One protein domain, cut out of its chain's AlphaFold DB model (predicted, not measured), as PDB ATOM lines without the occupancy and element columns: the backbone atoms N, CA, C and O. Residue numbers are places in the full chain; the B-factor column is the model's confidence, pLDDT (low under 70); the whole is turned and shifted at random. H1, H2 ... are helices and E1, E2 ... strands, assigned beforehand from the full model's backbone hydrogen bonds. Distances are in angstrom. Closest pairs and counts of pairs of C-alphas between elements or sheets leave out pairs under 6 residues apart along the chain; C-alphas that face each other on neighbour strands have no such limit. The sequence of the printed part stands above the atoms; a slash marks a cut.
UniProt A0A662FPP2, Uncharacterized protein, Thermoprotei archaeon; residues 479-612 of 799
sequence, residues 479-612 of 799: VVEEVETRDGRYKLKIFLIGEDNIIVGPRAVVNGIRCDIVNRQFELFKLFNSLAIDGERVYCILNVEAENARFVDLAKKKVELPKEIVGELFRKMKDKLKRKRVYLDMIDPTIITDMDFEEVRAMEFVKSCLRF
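AT A GLANCE: This is residues 479 to 612 of the 799 residues of an uncharacterized protein of Thermoprotei archaeon (UniProt A0A662FPP2). A strongly twisted, branched sheet curls round two helices, H1 and H2. Its long strand E6 has E2 and then E1 on one side, while on the other side the row E3, E4, E7 starts from its last residues and the row E5, E8, E9 from its first; H4 packs on H2, and H3 on H4. The printed part has 134 residues, with four named helices and nine named strands: along the chain E1 to E4 come first, then H1, then E5 to E7, then H2, then E8, then the helices H3 and H4, and last E9; the neighbour pairs of the sheet are some parallel and some antiparallel, and the class is mixed, helices and strands. It is compact, with a radius of gyration of the C-alphas of 14.1 A and spans of 40 by 33 by 26 A.

HOW THE PARTS SIT: Strand E6, residues 536 to 544, has three neighbours. E2, residues 490 to 497, is antiparallel to it, with N 493 and O 541 2.9 A apart, within hydrogen-bond range. E3, residues 507 to 510, is parallel to E6, with N 509 and O 542 at 2.8 A; E5, residues 531 to 533, is antiparallel, with N 533 and O 536 at 2.8 A. Edge strand E1, residues 479 to 484, forms a hairpin with E2, with N 483 and O 492 at 2.9 A. E4, residues 513 to 517, forms a hairpin with E3, with N 510 and O 513 at 2.7 A, and is parallel to edge strand E7, residues 558 to 560, with N 559 and O 516 at 2.9 A. E8, residues 584 to 586, is antiparallel to E5, with N 585 and O 532 at 2.8 A, and parallel to edge strand E9, residues 610 to 612, with N 611 and O 584 at 2.9 A. H1, residues 522 to 530, is on the sheet; the closest C-alphas of H1 and E6 are those of Phe 528 and Tyr 539, 5.4 A apart. H2, residues 563 to 580, is on the sheet too; its closest C-alpha pair with E1 is Met 573 and Val 483, 6.0 A. H4, residues 603 to 609, only grazes the sheet and touches residues 570 to 578 of H2 at a shallow tilt of 25 degrees, the same way, closest at the C-alphas of Lys 574 and Phe 605, 5.2 A. H3, residues 594 to 599, is not on the sheet and touches H4 at a steep tilt of 52 degrees, closest at the C-alphas of Phe 597 and Met 603, 5.3 A. E8, H3, H4 and E9 make a strand-helix-strand unit, two parallel neighbour strands with helices between, its crossover right-handed. In H2, H3 and H4 every O i to N i+4 pair is within hydrogen-bond range; in H1 1 of 5 is, beside 6 of 6 O i to N i+3 pairs.

IN THESE COORDINATES: E6 and H2 are each 26.1 A long and E2 22.0 A. E1 begins at C-alpha 479, (-25.268, 32.064, -10.910), and E9 ends at C-alpha 612, (-40.944, 47.862, -16.388).

THE WHOLE: The C-alphas farthest apart, of Leu 554 and Arg 581, are 42.7 A apart. The printed part has no cut. The link from E6 to E7 is long. Mean pLDDT of the printed part is 82.1; residues 498 to 506, 520 to 522, 548 and 589 to 591 are under 70.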
ATOM      1  N   VAL A 479     -23.892  32.556 -11.055       85.50
ATOM      2  CA  VAL A 479     -25.268  32.064 -10.910       85.50
ATOM      3  C   VAL A 479     -26.026  32.978  -9.952       85.50
ATOM      4  O   VAL A 479     -25.767  32.969  -8.752       85.50
ATOM      5  N   VAL A 480     -27.020  33.691 -10.472       86.44
ATOM      6  CA  VAL A 480     -27.946  34.507  -9.676       86.44
ATOM      7  C   VAL A 480     -28.904  33.603  -8.915       86.44
ATOM      8  O   VAL A 480     -29.045  33.674  -7.695       86.44
ATOM      9  N   GLU A 481     -29.588  32.738  -9.660       90.62
ATOM     10  CA  GLU A 481     -30.615  31.855  -9.139       90.62
ATOM     11  C   GLU A 481     -30.669  30.545  -9.889       90.62
ATOM     12  O   GLU A 481     -30.318  30.422 -11.060       90.62
ATOM     13  N   GLU A 482     -31.218  29.563  -9.195       91.81
ATOM     14  CA  GLU A 482     -31.415  28.233  -9.721       91.81
ATOM     15  C   GLU A 482     -32.734  27.679  -9.209       91.81
ATOM     16  O   GLU A 482     -33.039  27.775  -8.021       91.81
ATOM     17  N   VAL A 483     -33.523  27.057 -10.076       93.00
ATOM     18  CA  VAL A 483     -34.725  26.322  -9.682       93.00
ATOM     19  C   VAL A 483     -34.767  24.976 -10.358       93.00
ATOM     20  O   VAL A 483     -34.275  24.801 -11.465       93.00
ATOM     21  N   GLU A 484     -35.402  24.035  -9.685       92.56
ATOM     22  CA  GLU A 484     -35.481  22.654 -10.125       92.56
ATOM     23  C   GLU A 484     -36.919  22.160  -9.984       92.56
ATOM     24  O   GLU A 484     -37.628  22.585  -9.064       92.56
ATOM     25  N   THR A 485     -37.379  21.289 -10.880       90.75
ATOM     26  CA  THR A 485     -38.693  20.632 -10.792       90.75
ATOM     27  C   THR A 485     -38.776  19.650  -9.623       90.75
ATOM     28  O   THR A 485     -37.778  19.262  -9.030       90.75
ATOM     29  N   ARG A 486     -39.994  19.267  -9.216       87.88
ATOM     30  CA  ARG A 486     -40.219  18.356  -8.073       87.88
ATOM     31  C   ARG A 486     -39.564  16.988  -8.252       87.88
ATOM     32  O   ARG A 486     -39.214  16.361  -7.263       87.88
ATOM     33  N   ASP A 487     -39.437  16.532  -9.492       83.06
ATOM     34  CA  ASP A 487     -38.814  15.257  -9.848       83.06
ATOM     35  C   ASP A 487     -37.288  15.341 -10.025       83.06
ATOM     36  O   ASP A 487     -36.662  14.324 -10.323       83.06
ATOM     37  N   GLY A 488     -36.698  16.533  -9.877       83.50
ATOM     38  CA  GLY A 488     -35.263  16.768 -10.020       83.50
ATOM     39  C   GLY A 488     -34.724  16.663 -11.451       83.50
ATOM     40  O   GLY A 488     -33.520  16.567 -11.661       83.50
ATOM     41  N   ARG A 489     -35.594  16.593 -12.468       84.00
ATOM     42  CA  ARG A 489     -35.164  16.313 -13.853       84.00
ATOM     43  C   ARG A 489     -34.871  17.559 -14.672       84.00
ATOM     44  O   ARG A 489     -34.147  17.469 -15.661       84.00
ATOM     45  N   TYR A 490     -35.454  18.694 -14.304       87.94
ATOM     46  CA  TYR A 490     -35.328  19.947 -15.036       87.94
ATOM     47  C   TYR A 490     -34.843  21.027 -14.093       87.94
ATOM     48  O   TYR A 490     -35.458  21.280 -13.057       87.94
ATOM     49  N   LYS A 491     -33.765  21.690 -14.486       88.56
ATOM     50  CA  LYS A 491     -33.049  22.633 -13.650       88.56
ATOM     51  C   LYS A 491     -32.708  23.880 -14.448       88.56
ATOM     52  O   LYS A 491     -31.918  23.833 -15.383       88.56
ATOM     53  N   LEU A 492     -33.345  24.988 -14.100       89.12
ATOM     54  CA  LEU A 492     -33.165  26.282 -14.743       89.12
ATOM     55  C   LEU A 492     -32.219  27.134 -13.899       89.12
ATOM     56  O   LEU A 492     -32.525  27.419 -12.742       89.12
ATOM     57  N   LYS A 493     -31.103  27.559 -14.489       87.56
ATOM     58  CA  LYS A 493     -30.129  28.476 -13.884       87.56
ATOM     59  C   LYS A 493     -30.183  29.827 -14.589       87.56
ATOM     60  O   LYS A 493     -30.275  29.857 -15.816       87.56
ATOM     61  N   ILE A 494     -30.127  30.912 -13.821       87.19
ATOM     62  CA  ILE A 494     -29.985  32.292 -14.301       87.19
ATOM     63  C   ILE A 494     -28.573  32.764 -13.969       87.19
ATOM     64  O   ILE A 494     -28.114  32.563 -12.845       87.19
ATOM     65  N   PHE A 495     -27.918  33.411 -14.924       85.38
ATOM     66  CA  PHE A 495     -26.561  33.929 -14.798       85.38
ATOM     67  C   PHE A 495     -26.507  35.429 -15.085       85.38
ATOM     68  O   PHE A 495     -27.294  35.901 -15.908       85.38
ATOM     69  N   LEU A 496     -25.563  36.141 -14.462       84.50
ATOM     70  CA  LEU A 496     -25.150  37.485 -14.888       84.50
ATOM     71  C   LEU A 496     -24.141  37.376 -16.033       84.50
ATOM     72  O   LEU A 496     -23.180  36.606 -15.961       84.50
ATOM     73  N   ILE A 497     -24.366  38.153 -17.086       74.69
ATOM     74  CA  ILE A 497     -23.478  38.260 -18.238       74.69
ATOM     75  C   ILE A 497     -22.687  39.567 -18.117       74.69
ATOM     76  O   ILE A 497     -23.269  40.647 -18.202       74.69
ATOM     77  N   GLY A 498     -21.360  39.473 -17.987       63.03
ATOM     78  CA  GLY A 498     -20.477  40.640 -18.115       63.03
ATOM     79  C   GLY A 498     -20.517  41.258 -19.522       63.03
ATOM     80  O   GLY A 498     -20.818  40.561 -20.493       63.03
ATOM     81  N   GLU A 499     -20.192  42.550 -19.639       55.94
ATOM     82  CA  GLU A 499     -20.365  43.371 -20.857       55.94
ATOM     83  C   GLU A 499     -19.741  42.780 -22.144       55.94
ATOM     84  O   GLU A 499     -20.267  43.010 -23.234       55.94
ATOM     85  N   ASP A 500     -18.687  41.963 -22.032       46.56
ATOM     86  CA  ASP A 500     -17.924  41.412 -23.166       46.56
ATOM     87  C   ASP A 500     -18.441  40.067 -23.723       46.56
ATOM     88  O   ASP A 500     -17.903  39.538 -24.702       46.56
ATOM     89  N   ASN A 501     -19.471  39.465 -23.120       54.94
ATOM     90  CA  ASN A 501     -19.926  38.126 -23.504       54.94
ATOM     91  C   ASN A 501     -21.034  38.166 -24.573       54.94
ATOM     92  O   ASN A 501     -22.099  38.758 -24.396       54.94
ATOM     93  N   ILE A 502     -20.811  37.456 -25.685       52.81
ATOM     94  CA  ILE A 502     -21.793  37.306 -26.768       52.81
ATOM     95  C   ILE A 502     -23.036  36.577 -26.237       52.81
ATOM     96  O   ILE A 502     -22.958  35.428 -25.800       52.81
ATOM     97  N   ILE A 503     -24.201  37.225 -26.341       52.19
ATOM     98  CA  ILE A 503     -25.497  36.625 -26.004       52.19
ATOM     99  C   ILE A 503     -25.851  35.602 -27.072       52.19
ATOM    100  O   ILE A 503     -26.331  35.917 -28.163       52.19
ATOM    101  N   VAL A 504     -25.620  34.344 -26.742       56.12
ATOM    102  CA  VAL A 504     -26.100  33.215 -27.517       56.12
ATOM    103  C   VAL A 504     -27.433  32.820 -26.899       56.12
ATOM    104  O   VAL A 504     -27.443  32.545 -25.713       56.12
ATOM    105  N   GLY A 505     -28.544  32.842 -27.648       60.09
ATOM    106  CA  GLY A 505     -29.893  32.659 -27.089       60.09
ATOM    107  C   GLY A 505     -30.060  31.429 -26.177       60.09
ATOM    108  O   GLY A 505     -29.245  30.515 -26.274       60.09
ATOM    109  N   PRO A 506     -31.095  31.399 -25.307       62.56
ATOM    110  CA  PRO A 506     -31.287  30.372 -24.277       62.56
ATOM    111  C   PRO A 506     -31.158  28.974 -24.867       62.56
ATOM    112  O   PRO A 506     -31.655  28.693 -25.958       62.56
ATOM    113  N   ARG A 507     -30.499  28.078 -24.140       75.06
ATOM    114  CA  ARG A 507     -30.255  26.707 -24.597       75.06
ATOM    115  C   ARG A 507     -30.577  25.711 -23.502       75.06
ATOM    116  O   ARG A 507     -30.433  26.002 -22.312       75.06
ATOM    117  N   ALA A 508     -30.998  24.527 -23.927       79.88
ATOM    118  CA  ALA A 508     -31.111  23.382 -23.045       79.88
ATOM    119  C   ALA A 508     -29.831  22.545 -23.104       79.88
ATOM    120  O   ALA A 508     -29.199  22.429 -24.154       79.88
ATOM    121  N   VAL A 509     -29.469  21.936 -21.981       81.94
ATOM    122  CA  VAL A 509     -28.436  20.904 -21.886       81.94
ATOM    123  C   VAL A 509     -29.138  19.614 -21.481       81.94
ATOM    124  O   VAL A 509     -29.431  19.393 -20.310       81.94
ATOM    125  N   VAL A 510     -29.470  18.784 -22.465       82.44
ATOM    126  CA  VAL A 510     -30.262  17.563 -22.321       82.44
ATOM    127  C   VAL A 510     -29.351  16.348 -22.214       82.44
ATOM    128  O   VAL A 510     -28.705  15.948 -23.181       82.44
ATOM    129  N   ASN A 511     -29.301  15.746 -21.028       82.00
ATOM    130  CA  ASN A 511     -28.427  14.628 -20.666       82.00
ATOM    131  C   ASN A 511     -26.966  14.908 -21.047       82.00
ATOM    132  O   ASN A 511     -26.237  14.017 -21.468       82.00
ATOM    133  N   GLY A 512     -26.556  16.171 -20.945       76.94
ATOM    134  CA  GLY A 512     -25.261  16.661 -21.390       76.94
ATOM    135  C   GLY A 512     -25.296  17.333 -22.763       76.94
ATOM    136  O   GLY A 512     -24.608  18.328 -22.919       76.94
ATOM    137  N   ILE A 513     -26.103  16.908 -23.742       78.19
ATOM    138  CA  ILE A 513     -26.108  17.500 -25.097       78.19
ATOM    139  C   ILE A 513     -26.753  18.890 -25.111       78.19
ATOM    140  O   ILE A 513     -27.872  19.071 -24.649       78.19
ATOM    141  N   ARG A 514     -26.087  19.865 -25.736       78.81
ATOM    142  CA  ARG A 514     -26.664  21.187 -25.999       78.81
ATOM    143  C   ARG A 514     -27.705  21.129 -27.123       78.81
ATOM    144  O   ARG A 514     -27.396  20.654 -28.214       78.81
ATOM    145  N   CYS A 515     -28.901  21.649 -26.863       77.81
ATOM    146  CA  CYS A 515     -30.031  21.643 -27.789       77.81
ATOM    147  C   CYS A 515     -30.748  22.994 -27.817       77.81
ATOM    148  O   CYS A 515     -30.850  23.681 -26.793       77.81
ATOM    149  N   ASP A 516     -31.329  23.309 -28.969       77.06
ATOM    150  CA  ASP A 516     -32.351  24.341 -29.094       77.06
ATOM    151  C   ASP A 516     -33.684  23.784 -28.588       77.06
ATOM    152  O   ASP A 516     -34.029  22.627 -28.833       77.06
ATOM    153  N   ILE A 517     -34.463  24.589 -27.879       77.75
ATOM    154  CA  ILE A 517     -35.829  24.199 -27.523       77.75
ATOM    155  C   ILE A 517     -36.738  24.747 -28.633       77.75
ATOM    156  O   ILE A 517     -36.537  25.866 -29.086       77.75
ATOM    157  N   VAL A 518     -37.699  23.969 -29.134       76.38
ATOM    158  CA  VAL A 518     -38.469  24.357 -30.345       76.38
ATOM    159  C   VAL A 518     -39.957  24.592 -30.138       76.38
ATOM    160  O   VAL A 518     -40.634  25.074 -31.044       76.38
ATOM    161  N   ASN A 519     -40.493  24.257 -28.969       74.44
ATOM    162  CA  ASN A 519     -41.890  24.546 -28.665       74.44
ATOM    163  C   ASN A 519     -42.117  26.065 -28.532       74.44
ATOM    164  O   ASN A 519     -41.194  26.815 -28.234       74.44
ATOM    165  N   ARG A 520     -43.362  26.537 -28.678       69.00
ATOM    166  CA  ARG A 520     -43.702  27.963 -28.476       69.00
ATOM    167  C   ARG A 520     -43.269  28.483 -27.094       69.00
ATOM    168  O   ARG A 520     -42.931  29.649 -26.950       69.00
ATOM    169  N   GLN A 521     -43.221  27.610 -26.086       68.81
ATOM    170  CA  GLN A 521     -42.761  27.940 -24.734       68.81
ATOM    171  C   GLN A 521     -41.259  28.243 -24.666       68.81
ATOM    172  O   GLN A 521     -40.829  28.881 -23.711       68.81
ATOM    173  N   PHE A 522     -40.457  27.821 -25.648       67.88
ATOM    174  CA  PHE A 522     -39.058  28.226 -25.763       67.88
ATOM    175  C   PHE A 522     -38.909  29.735 -25.837       67.88
ATOM    176  O   PHE A 522     -37.981  30.284 -25.242       67.88
ATOM    177  N   GLU A 523     -39.832  30.393 -26.543       71.56
ATOM    178  CA  GLU A 523     -39.808  31.840 -26.681       71.56
ATOM    179  C   GLU A 523     -39.764  32.481 -25.294       71.56
ATOM    180  O   GLU A 523     -38.920  33.335 -25.086       71.56
ATOM    181  N   LEU A 524     -40.485  31.957 -24.289       78.75
ATOM    182  CA  LEU A 524     -40.442  32.460 -22.906       78.75
ATOM    183  C   LEU A 524     -39.032  32.518 -22.305       78.75
ATOM    184  O   LEU A 524     -38.723  33.445 -21.561       78.75
ATOM    185  N   PHE A 525     -38.157  31.559 -22.619       80.12
ATOM    186  CA  PHE A 525     -36.778  31.587 -22.133       80.12
ATOM    187  C   PHE A 525     -35.930  32.632 -22.863       80.12
ATOM    188  O   PHE A 525     -34.956  33.118 -22.288       80.12
ATOM    189  N   LYS A 526     -36.294  33.030 -24.093       77.62
ATOM    190  CA  LYS A 526     -35.588  34.104 -24.817       77.62
ATOM    191  C   LYS A 526     -35.791  35.451 -24.150       77.62
ATOM    192  O   LYS A 526     -34.945  36.320 -24.333       77.62
ATOM    193  N   LEU A 527     -36.845  35.588 -23.337       81.25
ATOM    194  CA  LEU A 527     -37.069  36.777 -22.527       81.25
ATOM    195  C   LEU A 527     -35.838  37.116 -21.690       81.25
ATOM    196  O   LEU A 527     -35.515  38.286 -21.574       81.25
ATOM    197  N   PHE A 528     -35.126  36.120 -21.151       83.62
ATOM    198  CA  PHE A 528     -33.981  36.367 -20.271       83.62
ATOM    199  C   PHE A 528     -32.879  37.197 -20.937       83.62
ATOM    200  O   PHE A 528     -32.298  38.035 -20.266       83.62
ATOM    201  N   ASN A 529     -32.683  37.079 -22.252       78.75
ATOM    202  CA  ASN A 529     -31.717  37.907 -22.991       78.75
ATOM    203  C   ASN A 529     -32.057  39.408 -22.991       78.75
ATOM    204  O   ASN A 529     -31.225  40.233 -23.363       78.75
ATOM    205  N   SER A 530     -33.291  39.734 -22.623       81.56
ATOM    206  CA  SER A 530     -33.872  41.071 -22.578       81.56
ATOM    207  C   SER A 530     -34.111  41.567 -21.159       81.56
ATOM    208  O   SER A 530     -34.784  42.584 -20.968       81.56
ATOM    209  N   LEU A 531     -33.597  40.841 -20.170       87.88
ATOM    210  CA  LEU A 531     -33.701  41.184 -18.764       87.88
ATOM    211  C   LEU A 531     -32.332  41.611 -18.226       87.88
ATOM    212  O   LEU A 531     -31.283  41.176 -18.714       87.88
ATOM    213  N   ALA A 532     -32.358  42.441 -17.193       89.31
ATOM    214  CA  ALA A 532     -31.185  42.826 -16.430       89.31
ATOM    215  C   ALA A 532     -31.452  42.754 -14.923       89.31
ATOM    216  O   ALA A 532     -32.597  42.832 -14.479       89.31
ATOM    217  N   ILE A 533     -30.389  42.608 -14.140       89.94
ATOM    218  CA  ILE A 533     -30.396  42.766 -12.686       89.94
ATOM    219  C   ILE A 533     -29.361  43.833 -12.373       89.94
ATOM    220  O   ILE A 533     -28.205  43.691 -12.756       89.94
ATOM    221  N   ASP A 534     -29.793  44.919 -11.735       86.75
ATOM    222  CA  ASP A 534     -28.928  46.042 -11.353       86.75
ATOM    223  C   ASP A 534     -28.077  46.598 -12.518       86.75
ATOM    224  O   ASP A 534     -26.960  47.071 -12.335       86.75
ATOM    225  N   GLY A 535     -28.628  46.558 -13.738       84.50
ATOM    226  CA  GLY A 535     -27.978  47.021 -14.970       84.50
ATOM    227  C   GLY A 535     -27.172  45.956 -15.724       84.50
ATOM    228  O   GLY A 535     -26.884  46.151 -16.904       84.50
ATOM    229  N   GLU A 536     -26.881  44.808 -15.112       85.94
ATOM    230  CA  GLU A 536     -26.179  43.697 -15.758       85.94
ATOM    231  C   GLU A 536     -27.154  42.755 -16.465       85.94
ATOM    232  O   GLU A 536     -28.185  42.366 -15.913       85.94
ATOM    233  N   ARG A 537     -26.843  42.365 -17.707       85.44
ATOM    234  CA  ARG A 537     -27.715  41.475 -18.489       85.44
ATOM    235  C   ARG A 537     -27.761  40.086 -17.876       85.44
ATOM    236  O   ARG A 537     -26.755  39.590 -17.375       85.44
ATOM    237  N   VAL A 538     -28.906  39.421 -17.998       84.38
ATOM    238  CA  VAL A 538     -29.043  38.035 -17.542       84.38
ATOM    239  C   VAL A 538     -29.139  37.047 -18.693       84.38
ATOM    240  O   VAL A 538     -29.569  37.358 -19.802       84.38
ATOM    241  N   TYR A 539     -28.760  35.810 -18.407       81.94
ATOM    242  CA  TYR A 539     -28.931  34.671 -19.297       81.94
ATOM    243  C   TYR A 539     -29.548  33.499 -18.546       81.94
ATOM    244  O   TYR A 539     -29.407  33.407 -17.328       81.94
ATOM    245  N   CYS A 540     -30.197  32.571 -19.252       82.62
ATOM    246  CA  CYS A 540     -30.693  31.350 -18.630       82.62
ATOM    247  C   CYS A 540     -30.295  30.077 -19.376       82.62
ATOM    248  O   CYS A 540     -30.141  30.048 -20.600       82.62
ATOM    249  N   ILE A 541     -30.152  28.995 -18.608       81.12
ATOM    250  CA  ILE A 541     -29.872  27.652 -19.121       81.12
ATOM    251  C   ILE A 541     -30.762  26.655 -18.438       81.12
ATOM    252  O   ILE A 541     -30.872  26.635 -17.212       81.12
ATOM    253  N   LEU A 542     -31.342  25.785 -19.254       85.50
ATOM    254  CA  LEU A 542     -32.123  24.668 -18.777       85.50
ATOM    255  C   LEU A 542     -31.318  23.373 -18.875       85.50
ATOM    256  O   LEU A 542     -31.204  22.781 -19.945       85.50
ATOM    257  N   ASN A 543     -30.817  22.887 -17.749       85.38
ATOM    258  CA  ASN A 543     -30.288  21.535 -17.655       85.38
ATOM    259  C   ASN A 543     -31.459  20.552 -17.543       85.38
ATOM    260  O   ASN A 543     -32.369  20.732 -16.733       85.38
ATOM    261  N   VAL A 544     -31.447  19.517 -18.377       85.19
ATOM    262  CA  VAL A 544     -32.474  18.479 -18.429       85.19
ATOM    263  C   VAL A 544     -31.780  17.135 -18.276       85.19
ATOM    264  O   VAL A 544     -31.195  16.638 -19.227       85.19
ATOM    265  N   GLU A 545     -31.852  16.531 -17.095       82.50
ATOM    266  CA  GLU A 545     -31.336  15.184 -16.828       82.50
ATOM    267  C   GLU A 545     -32.514  14.202 -16.754       82.50
ATOM    268  O   GLU A 545     -32.912  13.686 -15.702       82.50
ATOM    269  N   ALA A 546     -33.122  13.981 -17.922       77.75
ATOM    270  CA  ALA A 546     -34.335  13.200 -18.086       77.75
ATOM    271  C   ALA A 546     -34.120  12.049 -19.069       77.75
ATOM    272  O   ALA A 546     -33.767  12.232 -20.233       77.75
ATOM    273  N   GLU A 547     -34.448  10.838 -18.629       72.75
ATOM    274  CA  GLU A 547     -34.434   9.657 -19.491       72.75
ATOM    275  C   GLU A 547     -35.367   9.834 -20.712       72.75
ATOM    276  O   GLU A 547     -35.080   9.396 -21.820       72.75
ATOM    277  N   ASN A 548     -36.513  10.476 -20.537       67.62
ATOM    278  CA  ASN A 548     -37.565  10.638 -21.539       67.62
ATOM    279  C   ASN A 548     -37.566  12.030 -22.192       67.62
ATOM    280  O   ASN A 548     -38.612  12.485 -22.656       67.62
ATOM    281  N   ALA A 549     -36.404  12.689 -22.243       75.62
ATOM    282  CA  ALA A 549     -36.249  13.906 -23.027       75.62
ATOM    283  C   ALA A 549     -36.659  13.664 -24.490       75.62
ATOM    284  O   ALA A 549     -36.242  12.687 -25.119       75.62
ATOM    285  N   ARG A 550     -37.526  14.534 -25.017       73.06
ATOM    286  CA  ARG A 550     -38.107  14.395 -26.356       73.06
ATOM    287  C   ARG A 550     -37.309  15.212 -27.356       73.06
ATOM    288  O   ARG A 550     -37.606  16.383 -27.577       73.06
ATOM    289  N   PHE A 551     -36.301  14.587 -27.951       79.38
ATOM    290  CA  PHE A 551     -35.692  15.135 -29.156       79.38
ATOM    291  C   PHE A 551     -36.701  15.055 -30.304       79.38
ATOM    292  O   PHE A 551     -37.328  14.012 -30.499       79.38
ATOM    293  N   VAL A 552     -36.868  16.146 -31.050       78.00
ATOM    294  CA  VAL A 552     -37.770  16.187 -32.218       78.00
ATOM    295  C   VAL A 552     -37.060  15.838 -33.523       78.00
ATOM    296  O   VAL A 552     -37.691  15.736 -34.570       78.00
ATOM    297  N   ASP A 553     -35.743  15.661 -33.469       74.56
ATOM    298  CA  ASP A 553     -34.910  15.293 -34.600       74.56
ATOM    299  C   ASP A 553     -33.915  14.193 -34.216       74.56
ATOM    300  O   ASP A 553     -33.449  14.096 -33.078       74.56
ATOM    301  N   LEU A 554     -33.552  13.370 -35.200       74.12
ATOM    302  CA  LEU A 554     -32.586  12.283 -35.020       74.12
ATOM    303  C   LEU A 554     -31.167  12.795 -34.733       74.12
ATOM    304  O   LEU A 554     -30.380  12.087 -34.106       74.12
ATOM    305  N   ALA A 555     -30.852  14.028 -35.142       73.62
ATOM    306  CA  ALA A 555     -29.580  14.667 -34.852       73.62
ATOM    307  C   ALA A 555     -29.532  15.299 -33.453       73.62
ATOM    308  O   ALA A 555     -28.511  15.904 -33.135       73.62
ATOM    309  N   LYS A 556     -30.551  15.137 -32.594       76.69
ATOM    310  CA  LYS A 556     -30.584  15.639 -31.205       76.69
ATOM    311  C   LYS A 556     -30.297  17.146 -31.092       76.69
ATOM    312  O   LYS A 556     -29.701  17.603 -30.118       76.69
ATOM    313  N   LYS A 557     -30.668  17.914 -32.114       76.06
ATOM    314  CA  LYS A 557     -30.482  19.369 -32.189       76.06
ATOM    315  C   LYS A 557     -31.552  20.115 -31.408       76.06
ATOM    316  O   LYS A 557     -31.291  21.185 -30.871       76.06
ATOM    317  N   LYS A 558     -32.755  19.554 -31.379       79.38
ATOM    318  CA  LYS A 558     -33.977  20.219 -30.966       79.38
ATOM    319  C   LYS A 558     -34.716  19.366 -29.947       79.38
ATOM    320  O   LYS A 558     -34.903  18.165 -30.144       79.38
ATOM    321  N   VAL A 559     -35.165  19.995 -28.868       81.75
ATOM    322  CA  VAL A 559     -35.936  19.352 -27.801       81.75
ATOM    323  C   VAL A 559     -37.278  20.053 -27.602       81.75
ATOM    324  O   VAL A 559     -37.397  21.270 -27.744       81.75
ATOM    325  N   GLU A 560     -38.298  19.282 -27.242       81.31
ATOM    326  CA  GLU A 560     -39.569  19.813 -26.753       81.31
ATOM    327  C   GLU A 560     -39.696  19.651 -25.239       81.31
ATOM    328  O   GLU A 560     -39.401  18.592 -24.675       81.31
ATOM    329  N   LEU A 561     -40.195  20.700 -24.582       80.69
ATOM    330  CA  LEU A 561     -40.499  20.694 -23.154       80.69
ATOM    331  C   LEU A 561     -42.019  20.654 -22.920       80.69
ATOM    332  O   LEU A 561     -42.767  21.336 -23.624       80.69
ATOM    333  N   PRO A 562     -42.508  19.912 -21.916       84.25
ATOM    334  CA  PRO A 562     -43.913  19.990 -21.519       84.25
ATOM    335  C   PRO A 562     -44.269  21.380 -20.967       84.25
ATOM    336  O   PRO A 562     -43.480  21.973 -20.223       84.25
ATOM    337  N   LYS A 563     -45.469  21.895 -21.276       85.94
ATOM    338  CA  LYS A 563     -45.928  23.219 -20.802       85.94
ATOM    339  C   LYS A 563     -45.973  23.289 -19.272       85.94
ATOM    340  O   LYS A 563     -45.645  24.314 -18.679       85.94
ATOM    341  N   GLU A 564     -46.334  22.180 -18.635       88.00
ATOM    342  CA  GLU A 564     -46.461  22.040 -17.185       88.00
ATOM    343  C   GLU A 564     -45.115  22.236 -16.481       88.00
ATOM    344  O   GLU A 564     -45.053  22.884 -15.436       88.00
ATOM    345  N   ILE A 565     -44.037  21.727 -17.087       88.69
ATOM    346  CA  ILE A 565     -42.666  21.866 -16.588       88.69
ATOM    347  C   ILE A 565     -42.227  23.329 -16.648       88.69
ATOM    348  O   ILE A 565     -41.709  23.856 -15.665       88.69
ATOM    349  N   VAL A 566     -42.492  24.011 -17.765       89.00
ATOM    350  CA  VAL A 566     -42.171  25.439 -17.919       89.00
ATOM    351  C   VAL A 566     -42.908  26.271 -16.866       89.00
ATOM    352  O   VAL A 566     -42.282  27.046 -16.143       89.00
ATOM    353  N   GLY A 567     -44.216  26.048 -16.700       91.31
ATOM    354  CA  GLY A 567     -45.015  26.729 -15.679       91.31
ATOM    355  C   GLY A 567     -44.544  26.459 -14.244       91.31
ATOM    356  O   GLY A 567     -44.562  27.356 -13.400       91.31
ATOM    357  N   GLU A 568     -44.094  25.237 -13.938       93.56
ATOM    358  CA  GLU A 568     -43.495  24.917 -12.637       93.56
ATOM    359  C   GLU A 568     -42.191  25.686 -12.390       93.56
ATOM    360  O   GLU A 568     -42.037  26.269 -11.312       93.56
ATOM    361  N   LEU A 569     -41.284  25.712 -13.369       92.88
ATOM    362  CA  LEU A 569     -39.998  26.404 -13.263       92.88
ATOM    363  C   LEU A 569     -40.195  27.903 -13.009       92.88
ATOM    364  O   LEU A 569     -39.639  28.426 -12.044       92.88
ATOM    365  N   PHE A 570     -41.050  28.580 -13.784       93.44
ATOM    366  CA  PHE A 570     -41.343  30.004 -13.571       93.44
ATOM    367  C   PHE A 570     -41.990  30.279 -12.208       93.44
ATOM    368  O   PHE A 570     -41.638  31.254 -11.546       93.44
ATOM    369  N   ARG A 571     -42.892  29.409 -11.732       94.62
ATOM    370  CA  ARG A 571     -43.510  29.562 -10.404       94.62
ATOM    371  C   ARG A 571     -42.479  29.464  -9.282       94.62
ATOM    372  O   ARG A 571     -42.466  30.313  -8.393       94.62
ATOM    373  N   LYS A 572     -41.597  28.462  -9.340       95.38
ATOM    374  CA  LYS A 572     -40.503  28.312  -8.371       95.38
ATOM    375  C   LYS A 572     -39.512  29.467  -8.458       95.38
ATOM    376  O   LYS A 572     -39.025  29.913  -7.420       95.38
ATOM    377  N   MET A 573     -39.241  29.956  -9.670       94.69
ATOM    378  CA  MET A 573     -38.352  31.095  -9.893       94.69
ATOM    379  C   MET A 573     -38.922  32.343  -9.235       94.69
ATOM    380  O   MET A 573     -38.244  32.969  -8.425       94.69
ATOM    381  N   LYS A 574     -40.207  32.623  -9.474       94.50
ATOM    382  CA  LYS A 574     -40.941  33.702  -8.813       94.50
ATOM    383  C   LYS A 574     -40.814  33.617  -7.289       94.50
ATOM    384  O   LYS A 574     -40.442  34.589  -6.640       94.50
ATOM    385  N   ASP A 575     -41.080  32.448  -6.703       94.12
ATOM    386  CA  ASP A 575     -41.009  32.270  -5.247       94.12
ATOM    387  C   ASP A 575     -39.585  32.466  -4.686       94.12
ATOM    388  O   ASP A 575     -39.429  32.907  -3.545       94.12
ATOM    389  N   LYS A 576     -38.528  32.123  -5.437       94.44
ATOM    390  CA  LYS A 576     -37.133  32.377  -5.024       94.44
ATOM    391  C   LYS A 576     -36.759  33.853  -5.143       94.44
ATOM    392  O   LYS A 576     -36.316  34.425  -4.146       94.44
ATOM    393  N   LEU A 577     -37.000  34.465  -6.300       92.88
ATOM    394  CA  LEU A 577     -36.682  35.871  -6.558       92.88
ATOM    395  C   LEU A 577     -37.398  36.798  -5.570       92.88
ATOM    396  O   LEU A 577     -36.745  37.614  -4.919       92.88
ATOM    397  N   LYS A 578     -38.704  36.593  -5.329       91.50
ATOM    398  CA  LYS A 578     -39.459  37.382  -4.336       91.50
ATOM    399  C   LYS A 578     -38.893  37.260  -2.924       91.50
ATOM    400  O   LYS A 578     -38.806  38.260  -2.217       91.50
ATOM    401  N   ARG A 579     -38.495  36.054  -2.497       92.69
ATOM    402  CA  ARG A 579     -37.897  35.848  -1.164       92.69
ATOM    403  C   ARG A 579     -36.584  36.607  -1.000       92.69
ATOM    404  O   ARG A 579     -36.320  37.109   0.087       92.69
ATOM    405  N   LYS A 580     -35.789  36.692  -2.065       91.12
ATOM    406  CA  LYS A 580     -34.510  37.409  -2.079       91.12
ATOM    407  C   LYS A 580     -34.627  38.888  -2.448       91.12
ATOM    408  O   LYS A 580     -33.634  39.592  -2.349       91.12
ATOM    409  N   ARG A 581     -35.826  39.361  -2.810       90.19
ATOM    410  CA  ARG A 581     -36.082  40.728  -3.304       90.19
ATOM    411  C   ARG A 581     -35.230  41.078  -4.530       90.19
ATOM    412  O   ARG A 581     -34.788  42.211  -4.672       90.19
ATOM    413  N   VAL A 582     -35.008  40.088  -5.392       91.38
ATOM    414  CA  VAL A 582     -34.335  40.264  -6.682       91.38
ATOM    415  C   VAL A 582     -35.402  40.491  -7.744       91.38
ATOM    416  O   VAL A 582     -36.392  39.757  -7.799       91.38
ATOM    417  N   TYR A 583     -35.183  41.495  -8.584       92.50
ATOM    418  CA  TYR A 583     -36.092  41.894  -9.648       92.50
ATOM    419  C   TYR A 583     -35.372  41.866 -10.990       92.50
ATOM    420  O   TYR A 583     -34.169  42.094 -11.055       92.50
ATOM    421  N   LEU A 584     -36.123  41.569 -12.045       92.69
ATOM    422  CA  LEU A 584     -35.627  41.486 -13.410       92.69
ATOM    423  C   LEU A 584     -36.157  42.687 -14.195       92.69
ATOM    424  O   LEU A 584     -37.356  42.775 -14.473       92.69
ATOM    425  N   ASP A 585     -35.270  43.607 -14.540       92.31
ATOM    426  CA  ASP A 585     -35.584  44.812 -15.299       92.31
ATOM    427  C   ASP A 585     -35.715  44.487 -16.780       92.31
ATOM    428  O   ASP A 585     -34.809  43.918 -17.385       92.31
ATOM    429  N   MET A 586     -36.844  44.854 -17.377       88.44
ATOM    430  CA  MET A 586     -37.072  44.696 -18.810       88.44
ATOM    431  C   MET A 586     -36.306  45.769 -19.592       88.44
ATOM    432  O   MET A 586     -36.711  46.930 -19.589       88.44
ATOM    433  N   ILE A 587     -35.226  45.386 -20.279       84.38
ATOM    434  CA  ILE A 587     -34.349  46.329 -21.000       84.38
ATOM    435  C   ILE A 587     -34.588  46.373 -22.517       84.38
ATOM    436  O   ILE A 587     -34.423  47.430 -23.117       84.38
ATOM    437  N   ASP A 588     -34.973  45.258 -23.146       74.12
ATOM    438  CA  ASP A 588     -35.261  45.197 -24.593       74.12
ATOM    439  C   ASP A 588     -36.435  44.245 -24.870       74.12
ATOM    440  O   ASP A 588     -36.218  43.060 -25.118       74.12
ATOM    441  N   PRO A 589     -37.691  44.701 -24.794       65.75
ATOM    442  CA  PRO A 589     -38.864  43.855 -25.021       65.75
ATOM    443  C   PRO A 589     -38.761  42.996 -26.302       65.75
ATOM    444  O   PRO A 589     -38.591  43.491 -27.416       65.75
ATOM    445  N   THR A 590     -38.853  41.672 -26.123       63.88
ATOM    446  CA  THR A 590     -38.790  40.671 -27.207       63.88
ATOM    447  C   THR A 590     -40.126  40.555 -27.963       63.88
ATOM    448  O   THR A 590     -41.110  41.194 -27.611       63.88
ATOM    449  N   ILE A 591     -40.192  39.685 -28.982       61.62
ATOM    450  CA  ILE A 591     -41.437  39.335 -29.708       61.62
ATOM    451  C   ILE A 591     -42.466  38.614 -28.802       61.62
ATOM    452  O   ILE A 591     -43.630  38.474 -29.173       61.62
ATOM    453  N   ILE A 592     -42.055  38.149 -27.617       72.94
ATOM    454  CA  ILE A 592     -42.910  37.422 -26.668       72.94
ATOM    455  C   ILE A 592     -44.024  38.335 -26.155       72.94
ATOM    456  O   ILE A 592     -43.817  39.534 -25.995       72.94
ATOM    457  N   THR A 593     -45.179  37.757 -25.834       77.69
ATOM    458  CA  THR A 593     -46.309  38.459 -25.219       77.69
ATOM    459  C   THR A 593     -46.567  37.975 -23.790       77.69
ATOM    460  O   THR A 593     -46.217  36.855 -23.416       77.69
ATOM    461  N   ASP A 594     -47.229  38.789 -22.968       80.00
ATOM    462  CA  ASP A 594     -47.722  38.374 -21.646       80.00
ATOM    463  C   ASP A 594     -48.768  37.242 -21.743       80.00
ATOM    464  O   ASP A 594     -48.842  36.393 -20.856       80.00
ATOM    465  N   MET A 595     -49.486  37.114 -22.866       80.81
ATOM    466  CA  MET A 595     -50.369  35.965 -23.118       80.81
ATOM    467  C   MET A 595     -49.617  34.623 -23.163       80.81
ATOM    468  O   MET A 595     -50.169  33.599 -22.755       80.81
ATOM    469  N   ASP A 596     -48.352  34.601 -23.603       84.38
ATOM    470  CA  ASP A 596     -47.546  33.373 -23.613       84.38
ATOM    471  C   ASP A 596     -47.254  32.877 -22.178       84.38
ATOM    472  O   ASP A 596     -47.140  31.669 -21.946       84.38
ATOM    473  N   PHE A 597     -47.198  33.786 -21.196       87.25
ATOM    474  CA  PHE A 597     -47.079  33.445 -19.775       87.25
ATOM    475  C   PHE A 597     -48.395  32.924 -19.193       87.25
ATOM    476  O   PHE A 597     -48.372  32.062 -18.309       87.25
ATOM    477  N   GLU A 598     -49.539  33.389 -19.693       87.25
ATOM    478  CA  GLU A 598     -50.852  32.899 -19.271       87.25
ATOM    479  C   GLU A 598     -51.078  31.444 -19.715       87.25
ATOM    480  O   GLU A 598     -51.535  30.617 -18.921       87.25
ATOM    481  N   GLU A 599     -50.633  31.074 -20.924       87.12
ATOM    482  CA  GLU A 599     -50.702  29.688 -21.419       87.12
ATOM    483  C   GLU A 599     -49.992  28.677 -20.501       87.12
ATOM    484  O   GLU A 599     -50.424  27.526 -20.391       87.12
ATOM    485  N   VAL A 600     -48.903  29.087 -19.843       89.50
ATOM    486  CA  VAL A 600     -48.142  28.250 -18.897       89.50
ATOM    487  C   VAL A 600     -48.492  28.537 -17.431       89.50
ATOM    488  O   VAL A 600     -47.856  27.991 -16.526       89.50
ATOM    489  N   ARG A 601     -49.521  29.360 -17.172       90.94
ATOM    490  CA  ARG A 601     -49.979  29.773 -15.832       90.94
ATOM    491  C   ARG A 601     -48.862  30.408 -14.992       90.94
ATOM    492  O   ARG A 601     -48.681  30.067 -13.818       90.94
ATOM    493  N   ALA A 602     -48.100  31.306 -15.612       91.56
ATOM    494  CA  ALA A 602     -46.948  31.992 -15.035       91.56
ATOM    495  C   ALA A 602     -47.103  33.524 -14.971       91.56
ATOM    496  O   ALA A 602     -46.122  34.209 -14.697       91.56
ATOM    497  N   MET A 603     -48.306  34.087 -15.148       91.75
ATOM    498  CA  MET A 603     -48.507  35.548 -15.087       91.75
ATOM    499  C   MET A 603     -48.116  36.191 -13.753       91.75
ATOM    500  O   MET A 603     -47.680  37.337 -13.716       91.75
ATOM    501  N   GLU A 604     -48.171  35.444 -12.653       92.25
ATOM    502  CA  GLU A 604     -47.675  35.927 -11.360       92.25
ATOM    503  C   GLU A 604     -46.164  36.212 -11.366       92.25
ATOM    504  O   GLU A 604     -45.707  37.080 -10.627       92.25
ATOM    505  N   PHE A 605     -45.370  35.529 -12.200       93.31
ATOM    506  CA  PHE A 605     -43.955  35.868 -12.402       93.31
ATOM    507  C   PHE A 605     -43.811  37.240 -13.070       93.31
ATOM    508  O   PHE A 605     -43.051  38.075 -12.586       93.31
ATOM    509  N   VAL A 606     -44.603  37.503 -14.115       90.81
ATOM    510  CA  VAL A 606     -44.620  38.793 -14.822       90.81
ATOM    511  C   VAL A 606     -44.998  39.927 -13.873       90.81
ATOM    512  O   VAL A 606     -44.291  40.924 -13.797       90.81
ATOM    513  N   LYS A 607     -46.072  39.759 -13.095       91.44
ATOM    514  CA  LYS A 607     -46.574  40.813 -12.202       91.44
ATOM    515  C   LYS A 607     -45.612  41.183 -11.079       91.44
ATOM    516  O   LYS A 607     -45.597  42.337 -10.658       91.44
ATOM    517  N   SER A 608     -44.861  40.205 -10.573       92.25
ATOM    518  CA  SER A 608     -44.174  40.341  -9.286       92.25
ATOM    519  C   SER A 608     -42.655  40.266  -9.319       92.25
ATOM    520  O   SER A 608     -42.019  40.632  -8.333       92.25
ATOM    521  N   CYS A 609     -42.069  39.777 -10.412       93.62
ATOM    522  CA  CYS A 609     -40.618  39.664 -10.559       93.62
ATOM    523  C   CYS A 609     -40.067  40.530 -11.687       93.62
ATOM    524  O   CYS A 609     -38.901  40.911 -11.613       93.62
ATOM    525  N   LEU A 610     -40.871  40.839 -12.708       92.56
ATOM    526  CA  LEU A 610     -40.454  41.744 -13.773       92.56
ATOM    527  C   LEU A 610     -40.749  43.190 -13.377       92.56
ATOM    528  O   LEU A 610     -41.829  43.488 -12.860       92.56
ATOM    529  N   ARG A 611     -39.800  44.084 -13.649       92.81
ATOM    530  CA  ARG A 611     -39.999  45.531 -13.559       92.81
ATOM    531  C   ARG A 611     -39.939  46.150 -14.944       92.81
ATOM    532  O   ARG A 611     -39.143  45.758 -15.795       92.81
ATOM    533  N   PHE A 612     -40.789  47.142 -15.139       90.88
ATOM    534  CA  PHE A 612     -40.944  47.862 -16.388       90.88
ATOM    535  C   PHE A 612     -40.546  49.308 -16.168       90.88
ATOM    536  O   PHE A 612     -40.842  49.898 -15.124       90.88
TER     537      PHE A 612